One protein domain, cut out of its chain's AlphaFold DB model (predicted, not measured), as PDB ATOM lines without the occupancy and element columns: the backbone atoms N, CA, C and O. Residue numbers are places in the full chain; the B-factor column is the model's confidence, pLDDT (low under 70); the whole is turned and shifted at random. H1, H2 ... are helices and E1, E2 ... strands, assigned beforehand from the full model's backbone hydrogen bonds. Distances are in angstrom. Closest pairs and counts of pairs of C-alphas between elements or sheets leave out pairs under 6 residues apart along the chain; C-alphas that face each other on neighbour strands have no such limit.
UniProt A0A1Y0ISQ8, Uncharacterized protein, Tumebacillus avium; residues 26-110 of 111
ATOM      1  N   ASP A  26      34.942 -30.125 -33.070       89.44
ATOM      2  CA  ASP A  26      35.065 -30.030 -31.619       89.44
ATOM      3  C   ASP A  26      34.421 -28.708 -31.147       89.44
ATOM      4  O   ASP A  26      34.695 -27.650 -31.726       89.44
ATOM      5  N   PRO A  27      33.552 -28.720 -30.119       90.56
ATOM      6  CA  PRO A  27      32.917 -27.505 -29.603       90.56
ATOM      7  C   PRO A  27      33.931 -26.440 -29.147       90.56
ATOM      8  O   PRO A  27      33.657 -25.241 -29.225       90.56
ATOM      9  N   VAL A  28      35.118 -26.855 -28.697       92.12
ATOM     10  CA  VAL A  28      36.217 -25.959 -28.321       92.12
ATOM     11  C   VAL A  28      36.807 -25.266 -29.549       92.12
ATOM     12  O   VAL A  28      37.049 -24.057 -29.506       92.12
ATOM     13  N   ASP A  29      36.995 -25.999 -30.648       91.81
ATOM     14  CA  ASP A  29      37.503 -25.443 -31.907       91.81
ATOM     15  C   ASP A  29      36.518 -24.427 -32.494       91.81
ATOM     16  O   ASP A  29      36.925 -23.338 -32.911       91.81
ATOM     17  N   TYR A  30      35.217 -24.742 -32.445       90.94
ATOM     18  CA  TYR A  30      34.158 -23.802 -32.806       90.94
ATOM     19  C   TYR A  30      34.264 -22.510 -31.992       90.94
ATOM     20  O   TYR A  30      34.315 -21.419 -32.560       90.94
ATOM     21  N   LEU A  31      34.358 -22.622 -30.663       90.31
ATOM     22  CA  LEU A  31      34.455 -21.455 -29.795       90.31
ATOM     23  C   LEU A  31      35.685 -20.602 -30.130       90.31
ATOM     24  O   LEU A  31      35.557 -19.387 -30.229       90.31
ATOM     25  N   TYR A  32      36.865 -21.195 -30.327       89.25
ATOM     26  CA  TYR A  32      38.060 -20.415 -30.668       89.25
ATOM     27  C   TYR A  32      37.967 -19.724 -32.030       89.25
ATOM     28  O   TYR A  32      38.532 -18.639 -32.186       89.25
ATOM     29  N   ARG A  33      37.267 -20.328 -32.999       87.88
ATOM     30  CA  ARG A  33      37.016 -19.722 -34.312       87.88
ATOM     31  C   ARG A  33      36.052 -18.542 -34.222       87.88
ATOM     32  O   ARG A  33      36.327 -17.500 -34.813       87.88
ATOM     33  N   GLU A  34      34.943 -18.709 -33.504       85.25
ATOM     34  CA  GLU A  34      33.902 -17.681 -33.390       85.25
ATOM     35  C   GLU A  34      34.269 -16.569 -32.404       85.25
ATOM     36  O   GLU A  34      33.766 -15.448 -32.504       85.25
ATOM     37  N   PHE A  35      35.141 -16.853 -31.434       83.56
ATOM     38  CA  PHE A  35      35.498 -15.872 -30.426       83.56
ATOM     39  C   PHE A  35      36.265 -14.693 -31.050       83.56
ATOM     40  O   PHE A  35      37.342 -14.893 -31.626       83.56
ATOM     41  N   PRO A  36      35.766 -13.448 -30.912       73.81
ATOM     42  CA  PRO A  36      36.384 -12.299 -31.556       73.81
ATOM     43  C   PRO A  36      37.811 -12.068 -31.050       73.81
ATOM     44  O   PRO A  36      38.030 -11.712 -29.896       73.81
ATOM     45  N   GLN A  37      38.792 -12.177 -31.945       69.44
ATOM     46  CA  GLN A  37      40.190 -11.803 -31.682       69.44
ATOM     47  C   GLN A  37      40.399 -10.284 -31.863       69.44
ATOM     48  O   GLN A  37      41.358  -9.837 -32.494       69.44
ATOM     49  N   THR A  38      39.449  -9.467 -31.399       69.62
ATOM     50  CA  THR A  38      39.494  -8.003 -31.536       69.62
ATOM     51  C   THR A  38      40.233  -7.353 -30.368       69.62
ATOM     52  O   THR A  38      40.405  -7.955 -29.309       69.62
ATOM     53  N   GLN A  39      40.620  -6.082 -30.528       64.38
ATOM     54  CA  GLN A  39      41.127  -5.277 -29.414       64.38
ATOM     55  C   GLN A  39      40.094  -5.265 -28.276       64.38
ATOM     56  O   GLN A  39      38.947  -4.878 -28.485       64.38
ATOM     57  N   GLY A  40      40.501  -5.735 -27.097       74.25
ATOM     58  CA  GLY A  40      39.671  -5.775 -25.890       74.25
ATOM     59  C   GLY A  40      39.425  -7.173 -25.327       74.25
ATOM     60  O   GLY A  40      39.153  -7.278 -24.135       74.25
ATOM     61  N   TRP A  41      39.604  -8.228 -26.129       79.44
ATOM     62  CA  TRP A  41      39.575  -9.615 -25.664       79.44
ATOM     63  C   TRP A  41      40.985 -10.191 -25.577       79.44
ATOM     64  O   TRP A  41      41.794 -10.021 -26.489       79.44
ATOM     65  N   GLY A  42      41.283 -10.906 -24.497       77.12
ATOM     66  CA  GLY A  42      42.553 -11.599 -24.323       77.12
ATOM     67  C   GLY A  42      42.379 -12.951 -23.647       77.12
ATOM     68  O   GLY A  42      41.416 -13.180 -22.925       77.12
ATOM     69  N   ASN A  43      43.334 -13.855 -23.871       86.25
ATOM     70  CA  ASN A  43      43.538 -15.069 -23.072       86.25
ATOM     71  C   ASN A  43      42.279 -15.925 -22.804       86.25
ATOM     72  O   ASN A  43      42.126 -16.441 -21.693       86.25
ATOM     73  N   LEU A  44      41.404 -16.114 -23.802       89.50
ATOM     74  CA  LEU A  44      40.304 -17.077 -23.697       89.50
ATOM     75  C   LEU A  44      40.863 -18.484 -23.454       89.50
ATOM     76  O   LEU A  44      41.755 -18.943 -24.168       89.50
ATOM     77  N   LYS A  45      40.313 -19.175 -22.459       92.88
ATOM     78  CA  LYS A  45      40.619 -20.564 -22.130       92.88
ATOM     79  C   LYS A  45      39.348 -21.299 -21.756       92.88
ATOM     80  O   LYS A  45      38.620 -20.852 -20.869       92.88
ATOM     81  N   VAL A  46      39.142 -22.459 -22.367       94.00
ATOM     82  CA  VAL A  46      38.132 -23.423 -21.921       94.00
ATOM     83  C   VAL A  46      38.656 -24.148 -20.684       94.00
ATOM     84  O   VAL A  46      39.757 -24.697 -20.692       94.00
ATOM     85  N   VAL A  47      37.880 -24.107 -19.606       95.19
ATOM     86  CA  VAL A  47      38.173 -24.756 -18.323       95.19
ATOM     87  C   VAL A  47      37.575 -26.154 -18.286       95.19
ATOM     88  O   VAL A  47      38.215 -27.094 -17.820       95.19
ATOM     89  N   THR A  48      36.336 -26.304 -18.748       95.25
ATOM     90  CA  THR A  48      35.592 -27.566 -18.702       95.25
ATOM     91  C   THR A  48      34.596 -27.622 -19.853       95.25
ATOM     92  O   THR A  48      34.015 -26.607 -20.227       95.25
ATOM     93  N   VAL A  49      34.407 -28.820 -20.406       95.19
ATOM     94  CA  VAL A  49      33.397 -29.125 -21.425       95.19
ATOM     95  C   VAL A  49      32.403 -30.097 -20.805       95.19
ATOM     96  O   VAL A  49      32.792 -31.174 -20.357       95.19
ATOM     97  N   THR A  50      31.132 -29.709 -20.746       94.69
ATOM     98  CA  THR A  50      30.040 -30.564 -20.270       94.69
ATOM     99  C   THR A  50      29.082 -30.823 -21.420       94.69
ATOM    100  O   THR A  50      28.400 -29.908 -21.876       94.69
ATOM    101  N   GLU A  51      29.023 -32.065 -21.889       90.12
ATOM    102  CA  GLU A  51      28.117 -32.465 -22.966       90.12
ATOM    103  C   GLU A  51      26.833 -33.081 -22.401       90.12
ATOM    104  O   GLU A  51      26.871 -33.983 -21.561       90.12
ATOM    105  N   SER A  52      25.694 -32.596 -22.886       86.62
ATOM    106  CA  SER A  52      24.375 -33.212 -22.726       86.62
ATOM    107  C   SER A  52      23.807 -33.577 -24.103       86.62
ATOM    108  O   SER A  52      24.373 -33.199 -25.129       86.62
ATOM    109  N   ASP A  53      22.689 -34.308 -24.146       79.62
ATOM    110  CA  ASP A  53      22.115 -34.807 -25.408       79.62
ATOM    111  C   ASP A  53      21.828 -33.686 -26.430       79.62
ATOM    112  O   ASP A  53      22.012 -33.875 -27.642       79.62
ATOM    113  N   GLU A  54      21.442 -32.507 -25.936       82.88
ATOM    114  CA  GLU A  54      20.990 -31.368 -26.745       82.88
ATOM    115  C   GLU A  54      21.955 -30.175 -26.721       82.88
ATOM    116  O   GLU A  54      22.029 -29.435 -27.702       82.88
ATOM    117  N   VAL A  55      22.714 -29.998 -25.633       90.00
ATOM    118  CA  VAL A  55      23.551 -28.810 -25.404       90.00
ATOM    119  C   VAL A  55      24.944 -29.204 -24.929       90.00
ATOM    120  O   VAL A  55      25.095 -30.049 -24.044       90.00
ATOM    121  N   VAL A  56      25.962 -28.532 -25.454       93.62
ATOM    122  CA  VAL A  56      27.317 -28.530 -24.899       93.62
ATOM    123  C   VAL A  56      27.543 -27.222 -24.155       93.62
ATOM    124  O   VAL A  56      27.413 -26.142 -24.725       93.62
ATOM    125  N   ALA A  57      27.885 -27.315 -22.875       94.38
ATOM    126  CA  ALA A  57      28.267 -26.175 -22.056       94.38
ATOM    127  C   ALA A  57      29.794 -26.118 -21.928       94.38
ATOM    128  O   ALA A  57      30.429 -27.047 -21.427       94.38
ATOM    129  N   LEU A  58      30.376 -25.008 -22.366       95.56
ATOM    130  CA  LEU A  58      31.793 -24.697 -22.244       95.56
ATOM    131  C   LEU A  58      31.970 -23.698 -21.108       95.56
ATOM    132  O   LEU A  58      31.541 -22.550 -21.205       95.56
ATOM    133  N   GLU A  59      32.623 -24.122 -20.037       96.12
ATOM    134  CA  GLU A  59      33.085 -23.210 -19.002       96.12
ATOM    135  C   GLU A  59      34.348 -22.505 -19.492       96.12
ATOM    136  O   GLU A  59      35.302 -23.159 -19.921       96.12
ATOM    137  N   VAL A  60      34.379 -21.175 -19.419       94.50
ATOM    138  CA  VAL A  60      35.473 -20.371 -19.967       94.50
ATOM    139  C   VAL A  60      36.007 -19.356 -18.969       94.50
ATOM    140  O   VAL A  60      35.288 -18.815 -18.130       94.50
ATOM    141  N   THR A  61      37.294 -19.049 -19.107       94.19
ATOM    142  CA  THR A  61      37.916 -17.863 -18.511       94.19
ATOM    143  C   THR A  61      38.555 -17.026 -19.600       94.19
ATOM    144  O   THR A  61      39.056 -17.570 -20.580       94.19
ATOM    145  N   PHE A  62      38.512 -15.710 -19.456       90.69
ATOM    146  CA  PHE A  62      39.007 -14.776 -20.463       90.69
ATOM    147  C   PHE A  62      39.379 -13.452 -19.807       90.69
ATOM    148  O   PHE A  62      38.866 -13.108 -18.744       90.69
ATOM    149  N   ASP A  63      40.262 -12.710 -20.455       89.75
ATOM    150  CA  ASP A  63      40.639 -11.364 -20.058       89.75
ATOM    151  C   ASP A  63      39.882 -10.346 -20.917       89.75
ATOM    152  O   ASP A  63      39.706 -10.528 -22.126       89.75
ATOM    153  N   VAL A  64      39.439  -9.263 -20.285       88.25
ATOM    154  CA  VAL A  64      38.710  -8.164 -20.922       88.25
ATOM    155  C   VAL A  64      39.355  -6.843 -20.543       88.25
ATOM    156  O   VAL A  64      39.652  -6.620 -19.369       88.25
ATOM    157  N   ASP A  65      39.575  -5.965 -21.517       88.00
ATOM    158  CA  ASP A  65      40.016  -4.593 -21.246       88.00
ATOM    159  C   ASP A  65      38.928  -3.835 -20.461       88.00
ATOM    160  O   ASP A  65      37.747  -3.905 -20.786       88.00
ATOM    161  N   LYS A  66      39.298  -3.075 -19.429       83.75
ATOM    162  CA  LYS A  66      38.345  -2.310 -18.598       83.75
ATOM    163  C   LYS A  66      37.492  -1.309 -19.382       83.75
ATOM    164  O   LYS A  66      36.415  -0.929 -18.932       83.75
ATOM    165  N   THR A  67      37.997  -0.834 -20.513       81.75
ATOM    166  CA  THR A  67      37.325   0.123 -21.400       81.75
ATOM    167  C   THR A  67      36.491  -0.560 -22.479       81.75
ATOM    168  O   THR A  67      35.782   0.110 -23.234       81.75
ATOM    169  N   PHE A  68      36.556  -1.888 -22.549       76.75
ATOM    170  CA  PHE A  68      35.869  -2.668 -23.552       76.75
ATOM    171  C   PHE A  68      34.354  -2.620 -23.348       76.75
ATOM    172  O   PHE A  68      33.822  -2.969 -22.293       76.75
ATOM    173  N   GLN A  69      33.648  -2.224 -24.402       70.69
ATOM    174  CA  GLN A  69      32.209  -2.403 -24.505       70.69
ATOM    175  C   GLN A  69      31.964  -3.644 -25.349       70.69
ATOM    176  O   GLN A  69      32.352  -3.694 -26.516       70.69
ATOM    177  N   ALA A  70      31.343  -4.655 -24.751       64.56
ATOM    178  CA  ALA A  70      31.031  -5.869 -25.476       64.56
ATOM    179  C   ALA A  70      30.113  -5.588 -26.663       64.56
ATOM    180  O   ALA A  70      29.086  -4.923 -26.525       64.56
ATOM    181  N   HIS A  71      30.499  -6.106 -27.830       63.28
ATOM    182  CA  HIS A  71      29.644  -6.103 -29.007       63.28
ATOM    183  C   HIS A  71      28.349  -6.888 -28.747       63.28
ATOM    184  O   HIS A  71      28.322  -7.803 -27.924       63.28
ATOM    185  N   GLU A  72      27.296  -6.558 -29.501       57.25
ATOM    186  CA  GLU A  72      25.964  -7.181 -29.406       57.25
ATOM    187  C   GLU A  72      25.987  -8.715 -29.533       57.25
ATOM    188  O   GLU A  72      25.131  -9.381 -28.958       57.25
ATOM    189  N   LYS A  73      26.997  -9.298 -30.193       58.72
ATOM    190  CA  LYS A  73      27.196 -10.754 -30.276       58.72
ATOM    191  C   LYS A  73      28.095 -11.280 -29.165       58.72
ATOM    192  O   LYS A  73      29.232 -11.693 -29.396       58.72
ATOM    193  N   TRP A  74      27.589 -11.254 -27.937       74.06
ATOM    194  CA  TRP A  74      28.293 -11.833 -26.798       74.06
ATOM    195  C   TRP A  74      27.778 -13.248 -26.505       74.06
ATOM    196  O   TRP A  74      26.812 -13.430 -25.766       74.06
ATOM    197  N   ILE A  75      28.459 -14.255 -27.063       83.56
ATOM    198  CA  ILE A  75      28.121 -15.681 -26.872       83.56
ATOM    199  C   ILE A  75      28.400 -16.199 -25.449       83.56
ATOM    200  O   ILE A  75      27.957 -17.285 -25.089       83.56
ATOM    201  N   ILE A  76      29.131 -15.430 -24.627       87.88
ATOM    202  CA  ILE A  76      29.449 -15.795 -23.241       87.88
ATOM    203  C   ILE A  76      28.364 -15.268 -22.294       87.88
ATOM    204  O   ILE A  76      28.184 -14.053 -22.124       87.88
ATOM    205  N   LYS A  77      27.695 -16.208 -21.633       88.62
ATOM    206  CA  LYS A  77      26.638 -16.040 -20.633       88.62
ATOM    207  C   LYS A  77      27.186 -16.165 -19.206       88.62
ATOM    208  O   LYS A  77      28.342 -16.538 -19.006       88.62
ATOM    209  N   ASP A  78      26.359 -15.793 -18.228       89.88
ATOM    210  CA  ASP A  78      26.596 -15.976 -16.783       89.88
ATOM    211  C   ASP A  78      27.970 -15.508 -16.295       89.88
ATOM    212  O   ASP A  78      28.716 -16.195 -15.596       89.88
ATOM    213  N   ARG A  79      28.325 -14.294 -16.710       88.56
ATOM    214  CA  ARG A  79      29.672 -13.769 -16.523       88.56
ATOM    215  C   ARG A  79      29.883 -13.247 -15.116       88.56
ATOM    216  O   ARG A  79      29.089 -12.453 -14.614       88.56
ATOM    217  N   SER A  80      31.025 -13.585 -14.535       90.81
ATOM    218  CA  SER A  80      31.478 -13.013 -13.272       90.81
ATOM    219  C   SER A  80      32.934 -12.565 -13.363       90.81
ATOM    220  O   SER A  80      33.786 -13.234 -13.951       90.81
ATOM    221  N   LYS A  81      33.222 -11.393 -12.791       90.94
ATOM    222  CA  LYS A  81      34.591 -10.894 -12.652       90.94
ATOM    223  C   LYS A  81      35.297 -11.732 -11.588       90.94
ATOM    224  O   LYS A  81      34.834 -11.795 -10.452       90.94
ATOM    225  N   LEU A  82      36.420 -12.347 -11.952       90.25
ATOM    226  CA  LEU A  82      37.238 -13.141 -11.036       90.25
ATOM    227  C   LEU A  82      38.253 -12.270 -10.296       90.25
ATOM    228  O   LEU A  82      38.370 -12.344  -9.077       90.25
ATOM    229  N   GLN A  83      39.014 -11.457 -11.032       89.44
ATOM    230  CA  GLN A  83      40.092 -10.645 -10.464       89.44
ATOM    231  C   GLN A  83      40.527  -9.525 -11.410       89.44
ATOM    232  O   GLN A  83      40.294  -9.576 -12.616       89.44
ATOM    233  N   GLU A  84      41.233  -8.534 -10.869       84.94
ATOM    234  CA  GLU A  84      41.995  -7.593 -11.692       84.94
ATOM    235  C   GLU A  84      43.335  -8.207 -12.106       84.94
ATOM    236  O   GLU A  84      43.975  -8.918 -11.324       84.94
ATOM    237  N   VAL A  85      43.767  -7.945 -13.341       80.19
ATOM    238  CA  VAL A  85      45.081  -8.379 -13.822       80.19
ATOM    239  C   VAL A  85      46.137  -7.349 -13.383       80.19
ATOM    240  O   VAL A  85      45.932  -6.143 -13.567       80.19
ATOM    241  N   PRO A  86      47.279  -7.778 -12.806       73.75
ATOM    242  CA  PRO A  86      48.375  -6.873 -12.462       73.75
ATOM    243  C   PRO A  86      48.839  -6.080 -13.694       73.75
ATOM    244  O   PRO A  86      49.178  -6.672 -14.714       73.75
ATOM    245  N   GLY A  87      48.834  -4.746 -13.614       73.19
ATOM    246  CA  GLY A  87      49.071  -3.856 -14.766       73.19
ATOM    247  C   GLY A  87      47.845  -3.040 -15.195       73.19
ATOM    248  O   GLY A  87      47.977  -2.095 -15.965       73.19
ATOM    249  N   GLY A  88      46.662  -3.338 -14.644       73.50
ATOM    250  CA  GLY A  88      45.550  -2.390 -14.512       73.50
ATOM    251  C   GLY A  88      44.651  -2.180 -15.732       73.50
ATOM    252  O   GLY A  88      43.573  -1.619 -15.544       73.50
ATOM    253  N   GLN A  89      45.032  -2.636 -16.928       83.31
ATOM    254  CA  GLN A  89      44.200  -2.498 -18.136       83.31
ATOM    255  C   GLN A  89      43.208  -3.645 -18.353       83.31
ATOM    256  O   GLN A  89      42.145  -3.409 -18.914       83.31
ATOM    257  N   PHE A  90      43.512  -4.850 -17.868       86.50
ATOM    258  CA  PHE A  90      42.667  -6.029 -18.060       86.50
ATOM    259  C   PHE A  90      42.038  -6.517 -16.755       86.50
ATOM    260  O   PHE A  90      42.600  -6.398 -15.661       86.50
ATOM    261  N   GLU A  91      40.866  -7.114 -16.892       90.81
ATOM    262  CA  GLU A  91      40.156  -7.849 -15.859       90.81
ATOM    263  C   GLU A  91      39.983  -9.285 -16.315       90.81
ATOM    264  O   GLU A  91      39.685  -9.536 -17.479       90.81
ATOM    265  N   LYS A  92      40.148 -10.225 -15.390       91.56
ATOM    266  CA  LYS A  92      39.900 -11.633 -15.660       91.56
ATOM    267  C   LYS A  92      38.459 -11.965 -15.311       91.56
ATOM    268  O   LYS A  92      38.002 -11.693 -14.198       91.56
ATOM    269  N   TRP A  93      37.783 -12.605 -16.245       92.19
ATOM    270  CA  TRP A  93      36.388 -12.992 -16.176       92.19
ATOM    271  C   TRP A  93      36.236 -14.501 -16.325       92.19
ATOM    272  O   TRP A  93      37.098 -15.202 -16.860       92.19
ATOM    273  N   HIS A  94      35.111 -14.981 -15.824       93.94
ATOM    274  CA  HIS A  94      34.599 -16.326 -15.995       93.94
ATOM    275  C   HIS A  94      33.209 -16.239 -16.618       93.94
ATOM    276  O   HIS A  94      32.498 -15.258 -16.391       93.94
ATOM    277  N   GLY A  95      32.823 -17.248 -17.389       93.00
ATOM    278  CA  GLY A  95      31.466 -17.389 -17.898       93.00
ATOM    279  C   GLY A  95      31.263 -18.727 -18.592       93.00
ATOM    280  O   GLY A  95      32.136 -19.595 -18.564       93.00
ATOM    281  N   TYR A  96      30.115 -18.860 -19.243       93.75
ATOM    282  CA  TYR A  96      29.712 -20.077 -19.937       93.75
ATOM    283  C   TYR A  96      29.342 -19.783 -21.386       93.75
ATOM    284  O   TYR A  96      28.742 -18.753 -21.683       93.75
ATOM    285  N   VAL A  97      29.679 -20.695 -22.291       93.50
ATOM    286  CA  VAL A  97      29.169 -20.701 -23.664       93.50
ATOM    287  C   VAL A  97      28.323 -21.947 -23.836       93.50
ATOM    288  O   VAL A  97      28.784 -23.054 -23.568       93.50
ATOM    289  N   TYR A  98      27.087 -21.760 -24.280       93.81
ATOM    290  CA  TYR A  98      26.169 -22.853 -24.566       93.81
ATOM    291  C   TYR A  98      26.094 -23.037 -26.074       93.81
ATOM    292  O   TYR A  98      25.796 -22.087 -26.797       93.81
ATOM    293  N   LEU A  99      26.387 -24.248 -26.532       93.38
ATOM    294  CA  LEU A  99      26.371 -24.627 -27.934       93.38
ATOM    295  C   LEU A  99      25.297 -25.682 -28.172       93.38
ATOM    296  O   LEU A  99      25.203 -26.662 -27.432       93.38
ATOM    297  N   VAL A 100      24.523 -25.503 -29.232       92.31
ATOM    298  CA  VAL A 100      23.620 -26.519 -29.780       92.31
ATOM    299  C   VAL A 100      24.166 -27.009 -31.111       92.31
ATOM    300  O   VAL A 100      24.963 -26.333 -31.758       92.31
ATOM    301  N   LYS A 101      23.776 -28.216 -31.517       88.19
ATOM    302  CA  LYS A 101      24.171 -28.751 -32.824       88.19
ATOM    303  C   LYS A 101      23.474 -27.958 -33.924       88.19
ATOM    304  O   LYS A 101      22.245 -27.945 -33.965       88.19
ATOM    305  N   ASP A 102      24.254 -27.396 -34.840       86.31
ATOM    306  CA  ASP A 102      23.749 -26.832 -36.087       86.31
ATOM    307  C   ASP A 102      24.089 -27.786 -37.239       86.31
ATOM    308  O   ASP A 102      25.240 -28.013 -37.630       86.31
ATOM    309  N   GLY A 103      23.054 -28.466 -37.726       82.31
ATOM    310  CA  GLY A 103      23.193 -29.533 -38.706       82.31
ATOM    311  C   GLY A 103      23.975 -30.748 -38.190       82.31
ATOM    312  O   GLY A 103      23.880 -31.157 -37.033       82.31
ATOM    313  N   LEU A 104      24.699 -31.404 -39.101       72.81
ATOM    314  CA  LEU A 104      25.384 -32.673 -38.823       72.81
ATOM    315  C   LEU A 104      26.820 -32.503 -38.306       72.81
ATOM    316  O   LEU A 104      27.391 -33.476 -37.808       72.81
ATOM    317  N   PHE A 105      27.411 -31.314 -38.460       80.50
ATOM    318  CA  PHE A 105      28.868 -31.151 -38.393       80.50
ATOM    319  C   PHE A 105      29.357 -29.913 -37.642       80.50
ATOM    320  O   PHE A 105      30.558 -29.843 -37.398       80.50
ATOM    321  N   THR A 106      28.487 -28.958 -37.306       85.44
ATOM    322  CA  THR A 106      28.896 -27.709 -36.654       85.44
ATOM    323  C   THR A 106      28.000 -27.384 -35.462       85.44
ATOM    324  O   THR A 106      27.127 -28.169 -35.073       85.44
ATOM    325  N   TRP A 107      28.283 -26.248 -34.844       91.12
ATOM    326  CA  TRP A 107      27.645 -25.769 -33.636       91.12
ATOM    327  C   TRP A 107      27.030 -24.400 -33.890       91.12
ATOM    328  O   TRP A 107      27.462 -23.662 -34.768       91.12
ATOM    329  N   GLU A 108      26.048 -24.054 -33.076       91.06
ATOM    330  CA  GLU A 108      25.480 -22.717 -32.992       91.06
ATOM    331  C   GLU A 108      25.497 -22.293 -31.525       91.06
ATOM    332  O   GLU A 108      25.163 -23.072 -30.627       91.06
ATOM    333  N   ALA A 109      25.940 -21.062 -31.268       89.12
ATOM    334  CA  ALA A 109      25.923 -20.506 -29.925       89.12
ATOM    335  C   ALA A 109      24.507 -20.051 -29.565       89.12
ATOM    336  O   ALA A 109      23.849 -19.376 -30.351       89.12
ATOM    337  N   VAL A 110      24.060 -20.380 -28.356       87.38
ATOM    338  CA  VAL A 110      22.760 -19.935 -27.846       87.38
ATOM    339  C   VAL A 110      22.855 -18.450 -27.463       87.38
ATOM    340  O   VAL A 110      23.484 -18.093 -26.458       87.38
TER     341      VAL A 110
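Overview. This is residues 26 to 110 of the 111 residues of an uncharacterized protein of Tumebacillus avium (UniProt A0A1Y0ISQ8). A long, strongly twisted antiparallel sheet curls round one short helix, H1. E1, E2 and E4 run along the length of the sheet, and E3 and E5 pair with different parts of E4, on the same side of it. The printed part has 85 residues with one named helix and five named strands, in the order H1, E1, E2, E3, E4, E5, and its class is mostly strand. The sheet is branched, with E4 next to E2, E3 and E5, and E2 next to E1. The whole is compact, with a radius of gyration of the C-alphas of 13.3 A, yet rod-like in outline, with spans of 44 by 21 by 18 A.

Arrangement. E4, residues 90 to 102, has E2, residues 55 to 65, on one side, and E3, residues 76 to 84, and E5, residues 106 to 109, on the other side. E2 and E4 are antiparallel at 153 degrees, with N 58 and O 97 2.8 A apart, within hydrogen-bond range. E3 and E4 form a hairpin, antiparallel at 162 degrees, with N 94 and O 80 at 2.9 A. E4 and E5 form another, at 127 degrees, with N 108 and O 100 at 2.8 A. E3 is beside residues 91 to 97 of E4, and E5 beside 98 to 102. E1, residues 41 to 51, is an edge strand and forms a hairpin with E2, antiparallel at 162 degrees, with N 47 and O 59 at 2.8 A. E3 is apart from E1 and from E5. H1, residues 27 to 34, is on the sheet, which curls round it; its closest C-alphas to E5 are those of Tyr 30 and Trp 107, 6.9 A apart. In H1 every O i to N i+4 pair is within hydrogen-bond range.

Along the chain. E4 is 33.4 A long, from C-alpha 90 at (42.667, -6.029, -18.060) to C-alpha 102 at (23.749, -26.832, -36.087), and bends by 57 degrees at residue 93. E2 is 29.6 A long and bends by 54 degrees at residue 61. E1 is 25.7 A long and bends by 57 degrees at residue 48. E3 is 18.9 A long and bends by 72 degrees at residue 79. H1 measures 10.6 A from C-alpha 27 at (32.917, -27.505, -29.603), and E5 measures 10.3 A.

Size, cuts and confidence. The two C-alphas farthest apart, those of Gly 87 and Leu 104, are 44.4 A apart. The printed part has no cut and no long link; the link from E2 to E3, 10 residues, is short. Mean pLDDT of the printed part is 85.5, and residues 37 to 39 and 70 to 73 are under 70.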